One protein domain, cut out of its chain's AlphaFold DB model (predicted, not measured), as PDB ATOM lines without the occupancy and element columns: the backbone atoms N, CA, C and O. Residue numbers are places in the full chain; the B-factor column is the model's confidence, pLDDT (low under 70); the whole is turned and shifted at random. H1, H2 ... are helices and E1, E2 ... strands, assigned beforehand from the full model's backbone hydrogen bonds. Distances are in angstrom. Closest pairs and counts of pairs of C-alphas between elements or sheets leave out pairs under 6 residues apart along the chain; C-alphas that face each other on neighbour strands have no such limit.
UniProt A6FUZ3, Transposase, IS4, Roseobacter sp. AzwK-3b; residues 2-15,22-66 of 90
ATOM      1  N   ALA A   2     190.313 149.674 251.248       80.62
ATOM      2  CA  ALA A   2     191.037 148.431 251.568       80.62
ATOM      3  C   ALA A   2     190.813 147.285 250.554       80.62
ATOM      4  O   ALA A   2     191.763 146.617 250.162       80.62
ATOM      5  N   HIS A   3     189.583 147.112 250.053       88.88
ATOM      6  CA  HIS A   3     189.273 146.096 249.037       88.88
ATOM      7  C   HIS A   3     190.061 146.258 247.724       88.88
ATOM      8  O   HIS A   3     190.499 145.261 247.159       88.88
ATOM      9  N   GLU A   4     190.292 147.491 247.256       95.31
ATOM     10  CA  GLU A   4     191.052 147.715 246.016       95.31
ATOM     11  C   GLU A   4     192.555 147.477 246.210       95.31
ATOM     12  O   GLU A   4     193.215 147.028 245.278       95.31
ATOM     13  N   MET A   5     193.096 147.693 247.418       96.06
ATOM     14  CA  MET A   5     194.488 147.330 247.729       96.06
ATOM     15  C   MET A   5     194.695 145.820 247.617       96.06
ATOM     16  O   MET A   5     195.604 145.374 246.921       96.06
ATOM     17  N   VAL A   6     193.792 145.036 248.216       95.75
ATOM     18  CA  VAL A   6     193.821 143.570 248.117       95.75
ATOM     19  C   VAL A   6     193.665 143.129 246.664       95.75
ATOM     20  O   VAL A   6     194.387 142.250 246.201       95.75
ATOM     21  N   ARG A   7     192.759 143.761 245.909       96.62
ATOM     22  CA  ARG A   7     192.581 143.470 244.482       96.62
ATOM     23  C   ARG A   7     193.861 143.724 243.685       96.62
ATOM     24  O   ARG A   7     194.237 142.876 242.880       96.62
ATOM     25  N   PHE A   8     194.527 144.856 243.910       96.69
ATOM     26  CA  PHE A   8     195.791 145.190 243.255       96.69
ATOM     27  C   PHE A   8     196.902 144.205 243.631       96.69
ATOM     28  O   PHE A   8     197.605 143.708 242.754       96.69
ATOM     29  N   TYR A   9     197.005 143.851 244.913       97.12
ATOM     30  CA  TYR A   9     197.932 142.831 245.394       97.12
ATOM     31  C   TYR A   9     197.701 141.479 244.698       97.12
ATOM     32  O   TYR A   9     198.629 140.920 244.115       97.12
ATOM     33  N   CYS A  10     196.456 140.996 244.646       96.75
ATOM     34  CA  CYS A  10     196.100 139.763 243.940       96.75
ATOM     35  C   CYS A  10     196.417 139.832 242.436       96.75
ATOM     36  O   CYS A  10     196.889 138.852 241.863       96.75
ATOM     37  N   ALA A  11     196.193 140.985 241.798       97.25
ATOM     38  CA  ALA A  11     196.494 141.199 240.382       97.25
ATOM     39  C   ALA A  11     198.003 141.277 240.078       97.25
ATOM     40  O   ALA A  11     198.392 141.165 238.917       97.25
ATOM     41  N   SER A  12     198.858 141.447 241.093       96.25
ATOM     42  CA  SER A  12     200.316 141.505 240.919       96.25
ATOM     43  C   SER A  12     200.960 140.143 240.622       96.25
ATOM     44  O   SER A  12     202.105 140.079 240.170       96.25
ATOM     45  N   PHE A  13     200.242 139.040 240.853       96.62
ATOM     46  CA  PHE A  13     200.747 137.694 240.609       96.62
ATOM     47  C   PHE A  13     200.563 137.276 239.147       96.62
ATOM     48  O   PHE A  13     199.444 137.171 238.655       96.62
ATOM     49  N   ALA A  14     201.655 136.907 238.471       96.56
ATOM     50  CA  ALA A  14     201.586 136.282 237.143       96.56
ATOM     51  C   ALA A  14     200.871 134.913 237.163       96.56
ATOM     52  O   ALA A  14     200.305 134.479 236.160       96.56
ATOM     53  N   ARG A  15     200.914 134.214 238.305       96.75
ATOM     54  CA  ARG A  15     200.212 132.953 238.570       96.75
ATOM     55  C   ARG A  15     199.737 132.932 240.013       96.75
ATOM     56  O   ARG A  15     200.500 133.299 240.901       96.75
ATOM     57  N   LEU A  22     200.753 135.780 255.789       97.38
ATOM     58  CA  LEU A  22     200.457 137.170 256.103       97.38
ATOM     59  C   LEU A  22     201.013 137.522 257.474       97.38
ATOM     60  O   LEU A  22     200.752 136.808 258.442       97.38
ATOM     61  N   ASP A  23     201.717 138.642 257.524       96.06
ATOM     62  CA  ASP A  23     202.081 139.325 258.752       96.06
ATOM     63  C   ASP A  23     201.054 140.427 259.026       96.06
ATOM     64  O   ASP A  23     200.700 141.187 258.117       96.06
ATOM     65  N   ILE A  24     200.507 140.460 260.241       94.88
ATOM     66  CA  ILE A  24     199.425 141.372 260.627       94.88
ATOM     67  C   ILE A  24     199.839 142.069 261.908       94.88
ATOM     68  O   ILE A  24     199.651 141.536 263.002       94.88
ATOM     69  N   ASP A  25     200.296 143.300 261.748       91.62
ATOM     70  CA  ASP A  25     200.775 144.104 262.857       91.62
ATOM     71  C   ASP A  25     199.939 145.357 263.031       91.62
ATOM     72  O   ASP A  25     199.443 145.962 262.071       91.62
ATOM     73  N   ASP A  26     199.817 145.775 264.286       89.56
ATOM     74  CA  ASP A  26     199.479 147.144 264.599       89.56
ATOM     75  C   ASP A  26     200.743 147.975 264.841       89.56
ATOM     76  O   ASP A  26     201.737 147.529 265.407       89.56
ATOM     77  N   THR A  27     200.714 149.224 264.393       89.00
ATOM     78  CA  THR A  27     201.780 150.196 264.662       89.00
ATOM     79  C   THR A  27     201.178 151.426 265.313       89.00
ATOM     80  O   THR A  27     200.027 151.748 265.040       89.00
ATOM     81  N   PHE A  28     201.899 152.114 266.196       92.94
ATOM     82  CA  PHE A  28     201.415 153.365 266.781       92.94
ATOM     83  C   PHE A  28     201.931 154.561 265.990       92.94
ATOM     84  O   PHE A  28     203.115 154.643 265.668       92.94
ATOM     85  N   TYR A  29     201.037 155.505 265.710       93.56
ATOM     86  CA  TYR A  29     201.369 156.734 265.006       93.56
ATOM     87  C   TYR A  29     200.808 157.939 265.757       93.56
ATOM     88  O   TYR A  29     199.589 158.114 265.830       93.56
ATOM     89  N   THR A  30     201.691 158.773 266.304       94.94
ATOM     90  CA  THR A  30     201.326 160.034 266.959       94.94
ATOM     91  C   THR A  30     200.710 160.996 265.947       94.94
ATOM     92  O   THR A  30     201.215 161.143 264.835       94.94
ATOM     93  N   VAL A  31     199.618 161.665 266.316       94.25
ATOM     94  CA  VAL A  31     199.005 162.675 265.445       94.25
ATOM     95  C   VAL A  31     199.720 164.016 265.525       94.25
ATOM     96  O   VAL A  31     200.329 164.365 266.535       94.25
ATOM     97  N   HIS A  32     199.542 164.828 264.487       91.06
ATOM     98  CA  HIS A  32     199.923 166.236 264.505       91.06
ATOM     99  C   HIS A  32     198.663 167.108 264.572       91.06
ATOM    100  O   HIS A  32     197.801 167.048 263.696       91.06
ATOM    101  N   GLY A  33     198.531 167.914 265.629       89.19
ATOM    102  CA  GLY A  33     197.354 168.758 265.860       89.19
ATOM    103  C   GLY A  33     196.084 167.968 266.212       89.19
ATOM    104  O   GLY A  33     196.120 166.961 266.922       89.19
ATOM    105  N   HIS A  34     194.934 168.437 265.724       90.19
ATOM    106  CA  HIS A  34     193.606 167.915 266.080       90.19
ATOM    107  C   HIS A  34     192.983 167.067 264.962       90.19
ATOM    108  O   HIS A  34     191.821 167.252 264.600       90.19
ATOM    109  N   GLN A  35     193.759 166.139 264.393       90.81
ATOM    110  CA  GLN A  35     193.257 165.218 263.370       90.81
ATOM    111  C   GLN A  35     192.035 164.436 263.880       90.81
ATOM    112  O   GLN A  35     192.001 163.971 265.023       90.81
ATOM    113  N   GLN A  36     191.021 164.302 263.023       88.94
ATOM    114  CA  GLN A  36     189.804 163.555 263.343       88.94
ATOM    115  C   GLN A  36     190.133 162.098 263.680       88.94
ATOM    116  O   GLN A  36     191.075 161.529 263.139       88.94
ATOM    117  N   LEU A  37     189.327 161.488 264.553       85.75
ATOM    118  CA  LEU A  37     189.467 160.091 264.993       85.75
ATOM    119  C   LEU A  37     190.743 159.780 265.802       85.75
ATOM    120  O   LEU A  37     190.956 158.616 266.152       85.75
ATOM    121  N   ARG A  38     191.563 160.787 266.147       90.19
ATOM    122  CA  ARG A  38     192.659 160.620 267.111       90.19
ATOM    123  C   ARG A  38     192.105 160.144 268.454       90.19
ATOM    124  O   ARG A  38     191.066 160.626 268.908       90.19
ATOM    125  N   LEU A  39     192.822 159.247 269.120       91.88
ATOM    126  CA  LEU A  39     192.504 158.830 270.484       91.88
ATOM    127  C   LEU A  39     193.765 158.884 271.339       91.88
ATOM    128  O   LEU A  39     194.854 158.595 270.850       91.88
ATOM    129  N   PHE A  40     193.611 159.254 272.608       89.50
ATOM    130  CA  PHE A  40     194.700 159.162 273.572       89.50
ATOM    131  C   PHE A  40     195.021 157.697 273.868       89.50
ATOM    132  O   PHE A  40     194.123 156.910 274.184       89.50
ATOM    133  N   ASN A  41     196.302 157.348 273.815       89.25
ATOM    134  CA  ASN A  41     196.798 156.033 274.169       89.25
ATOM    135  C   ASN A  41     197.756 156.142 275.357       89.25
ATOM    136  O   ASN A  41     198.873 156.629 275.226       89.25
ATOM    137  N   ALA A  42     197.327 155.635 276.512       89.12
ATOM    138  CA  ALA A  42     198.094 155.726 277.754       89.12
ATOM    139  C   ALA A  42     199.420 154.946 277.735       89.12
ATOM    140  O   ALA A  42     200.298 155.248 278.532       89.12
ATOM    141  N   HIS A  43     199.578 153.945 276.860       87.81
ATOM    142  CA  HIS A  43     200.844 153.217 276.743       87.81
ATOM    143  C   HIS A  43     201.929 154.073 276.086       87.81
ATOM    144  O   HIS A  43     203.087 153.995 276.482       87.81
ATOM    145  N   TYR A  44     201.535 154.893 275.112       89.69
ATOM    146  CA  TYR A  44     202.431 155.808 274.409       89.69
ATOM    147  C   TYR A  44     202.412 157.231 274.994       89.69
ATOM    148  O   TYR A  44     203.198 158.056 274.554       89.69
ATOM    149  N   ASP A  45     201.527 157.505 275.963       90.69
ATOM    150  CA  ASP A  45     201.240 158.830 276.548       90.69
ATOM    151  C   ASP A  45     200.976 159.923 275.499       90.69
ATOM    152  O   ASP A  45     201.293 161.092 275.683       90.69
ATOM    153  N   GLU A  46     200.363 159.537 274.381       92.88
ATOM    154  CA  GLU A  46     200.201 160.394 273.211       92.88
ATOM    155  C   GLU A  46     198.822 160.222 272.572       92.88
ATOM    156  O   GLU A  46     198.164 159.183 272.702       92.88
ATOM    157  N   TYR A  47     198.380 161.242 271.834       92.88
ATOM    158  CA  TYR A  47     197.239 161.097 270.930       92.88
ATOM    159  C   TYR A  47     197.719 160.522 269.603       92.88
ATOM    160  O   TYR A  47     198.669 161.021 269.004       92.88
ATOM    161  N   GLY A  48     197.036 159.495 269.111       94.38
ATOM    162  CA  GLY A  48     197.498 158.786 267.930       94.38
ATOM    163  C   GLY A  48     196.421 158.019 267.182       94.38
ATOM    164  O   GLY A  48     195.234 158.001 267.536       94.38
ATOM    165  N   PHE A  49     196.906 157.306 266.178       94.31
ATOM    166  CA  PHE A  49     196.256 156.175 265.542       94.31
ATOM    167  C   PHE A  49     197.030 154.897 265.848       94.31
ATOM    168  O   PHE A  49     198.192 154.937 266.251       94.31
ATOM    169  N   GLN A  50     196.382 153.758 265.630       92.81
ATOM    170  CA  GLN A  50     197.045 152.464 265.712       92.81
ATOM    171  C   GLN A  50     196.792 151.656 264.433       92.81
ATOM    172  O   GLN A  50     196.042 150.684 264.496       92.81
ATOM    173  N   PRO A  51     197.276 152.107 263.252       92.69
ATOM    174  CA  PRO A  51     196.988 151.437 261.988       92.69
ATOM    175  C   PRO A  51     197.303 149.944 262.049       92.69
ATOM    176  O   PRO A  51     198.319 149.558 262.617       92.69
ATOM    177  N   ILE A  52     196.453 149.131 261.421       92.69
ATOM    178  CA  ILE A  52     196.788 147.741 261.109       92.69
ATOM    179  C   ILE A  52     197.350 147.723 259.696       92.69
ATOM    180  O   ILE A  52     196.703 148.221 258.768       92.69
ATOM    181  N   VAL A  53     198.533 147.147 259.546       94.06
ATOM    182  CA  VAL A  53     199.203 146.936 258.265       94.06
ATOM    183  C   VAL A  53     199.368 145.442 258.042       94.06
ATOM    184  O   VAL A  53     199.645 144.693 258.975       94.06
ATOM    185  N   VAL A  54     199.127 145.006 256.809       96.50
ATOM    186  CA  VAL A  54     199.228 143.599 256.426       96.50
ATOM    187  C   VAL A  54     200.256 143.465 255.321       96.50
ATOM    188  O   VAL A  54     200.101 144.076 254.259       96.50
ATOM    189  N   PHE A  55     201.269 142.641 255.563       97.00
ATOM    190  CA  PHE A  55     202.310 142.313 254.597       97.00
ATOM    191  C   PHE A  55     202.274 140.828 254.258       97.00
ATOM    192  O   PHE A  55     201.786 140.018 255.043       97.00
ATOM    193  N   ASP A  56     202.775 140.462 253.082       97.25
ATOM    194  CA  ASP A  56     203.106 139.068 252.803       97.25
ATOM    195  C   ASP A  56     204.531 138.716 253.251       97.25
ATOM    196  O   ASP A  56     205.299 139.577 253.683       97.25
ATOM    197  N   GLY A  57     204.896 137.437 253.137       95.19
ATOM    198  CA  GLY A  57     206.225 136.944 253.519       95.19
ATOM    199  C   GLY A  57     207.403 137.556 252.745       95.19
ATOM    200  O   GLY A  57     208.536 137.437 253.206       95.19
ATOM    201  N   ASP A  58     207.152 138.232 251.618       94.19
ATOM    202  CA  ASP A  58     208.165 138.965 250.845       94.19
ATOM    203  C   ASP A  58     208.206 140.464 251.221       94.19
ATOM    204  O   ASP A  58     208.936 141.247 250.608       94.19
ATOM    205  N   GLY A  59     207.406 140.888 252.205       95.25
ATOM    206  CA  GLY A  59     207.302 142.274 252.659       95.25
ATOM    207  C   GLY A  59     206.441 143.166 251.760       95.25
ATOM    208  O   GLY A  59     206.511 144.393 251.861       95.25
ATOM    209  N   ARG A  60     205.626 142.600 250.859       96.50
ATOM    210  CA  ARG A  60     204.731 143.386 249.997       96.50
ATOM    211  C   ARG A  60     203.485 143.789 250.767       96.50
ATOM    212  O   ARG A  60     202.858 142.964 251.424       96.50
ATOM    213  N   LEU A  61     203.088 145.053 250.641       95.56
ATOM    214  CA  LEU A  61     201.873 145.553 251.278       95.56
ATOM    215  C   LEU A  61     200.628 144.926 250.631       95.56
ATOM    216  O   LEU A  61     200.374 145.114 249.442       95.56
ATOM    217  N   VAL A  62     199.827 144.241 251.444       97.31
ATOM    218  CA  VAL A  62     198.544 143.639 251.050       97.31
ATOM    219  C   VAL A  62     197.392 144.602 251.325       97.31
ATOM    220  O   VAL A  62     196.466 144.741 250.524       97.31
ATOM    221  N   GLY A  63     197.445 145.295 252.463       95.88
ATOM    222  CA  GLY A  63     196.375 146.181 252.900       95.88
ATOM    223  C   GLY A  63     196.739 146.979 254.144       95.88
ATOM    224  O   GLY A  63     197.644 146.619 254.893       95.88
ATOM    225  N   ALA A  64     196.005 148.067 254.368       93.88
ATOM    226  CA  ALA A  64     196.113 148.864 255.578       93.88
ATOM    227  C   ALA A  64     194.738 149.391 256.006       93.88
ATOM    228  O   ALA A  64     193.900 149.742 255.169       93.88
ATOM    229  N   VAL A  65     194.518 149.469 257.318       91.38
ATOM    230  CA  VAL A  65     193.322 150.070 257.913       91.38
ATOM    231  C   VAL A  65     193.744 151.040 259.005       91.38
ATOM    232  O   VAL A  65     194.366 150.656 259.995       91.38
ATOM    233  N   LEU A  66     193.366 152.307 258.840       90.06
ATOM    234  CA  LEU A  66     193.516 153.308 259.886       90.06
ATOM    235  C   LEU A  66     192.452 153.078 260.961       90.06
ATOM    236  O   LEU A  66     191.260 153.015 260.661       90.06
TER     237      LEU A  66
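AT A GLANCE: This is residues 2 to 15 and 22 to 66 of the 90 residues of the protein "Transposase, IS4" of Roseobacter sp. AzwK-3b (UniProt A6FUZ3). The model is long and thin, with two small parts placed one beyond the other: an antiparallel sheet of three short strands with helix H1 along its E5 edge, and, farther along, the small hairpin of E2 and E3 with a long loop before it. Residues 27 to 38 and the two residues between E3 and E4 join the parts, and E3 runs on into E4. The printed part has 59 residues with one named helix and five named strands, in the order H1 E1 E2 E3 E4 E5, and its class is mixed, helices and strands. The larger sheet has the order E1 - E4 - E5, and the smaller is E2 - E3, also antiparallel. The whole is loose, with a radius of gyration of the C-alphas of 14.6 A, and its outline is a rod spanning 46 by 21 by 13 A.

HOW THE PARTS SIT: H1, residues 2 to 11, is on the sheet made by E1, residues 22 to 26, E4, residues 52 to 56, and E5, residues 61 to 65. Its height over the sheet is 6.1 A, and it lies beside the strands, over none of them. The closest C-alphas of H1 and E5 are those of Val 6 and Val 62, 5.6 A apart. Every O i to N i+4 pair of H1 is within hydrogen-bond range. E1 and E5 are the edge strands. E1 is antiparallel to E4 at 158 degrees, with N 23 and O 55 at 2.8 A, within hydrogen-bond range. E4 and E5 form a hairpin at 168 degrees, with N 54 and O 63 at 2.9 A. E2, residues 39 to 41, and E3, residues 46 to 49, form another hairpin at 119 degrees, with N 41 and O 46 at 2.8 A. Residues 29 to 30 pair antiparallel with residues 48 to 49 of E3. E3 runs on into E4 across a break of 2 residues, at 51 degrees. H1 is apart from E2 and E3.

IN THESE COORDINATES: H1 begins at C-alpha 2, (191.037, 148.431, 251.568), and is 14.4 A long from first to last C-alpha. E1 is 13.1 A long, E4 13.6 A and E5 11.7 A. E2 begins at C-alpha 39, (192.504, 158.830, 270.484). E5 ends at C-alpha 65, (193.322, 150.070, 257.913).

THE WHOLE: The two C-alphas farthest apart are those of Arg 15 and Asp 45, at 46.0 A. Residues 16 to 21 are cut out, and C-alphas 15 and 22 are 18.0 A apart across the cut. The link from E1 to E2 is long, with 12 residues. The mean pLDDT of the printed part is 93.2, and no printed residue is under 70.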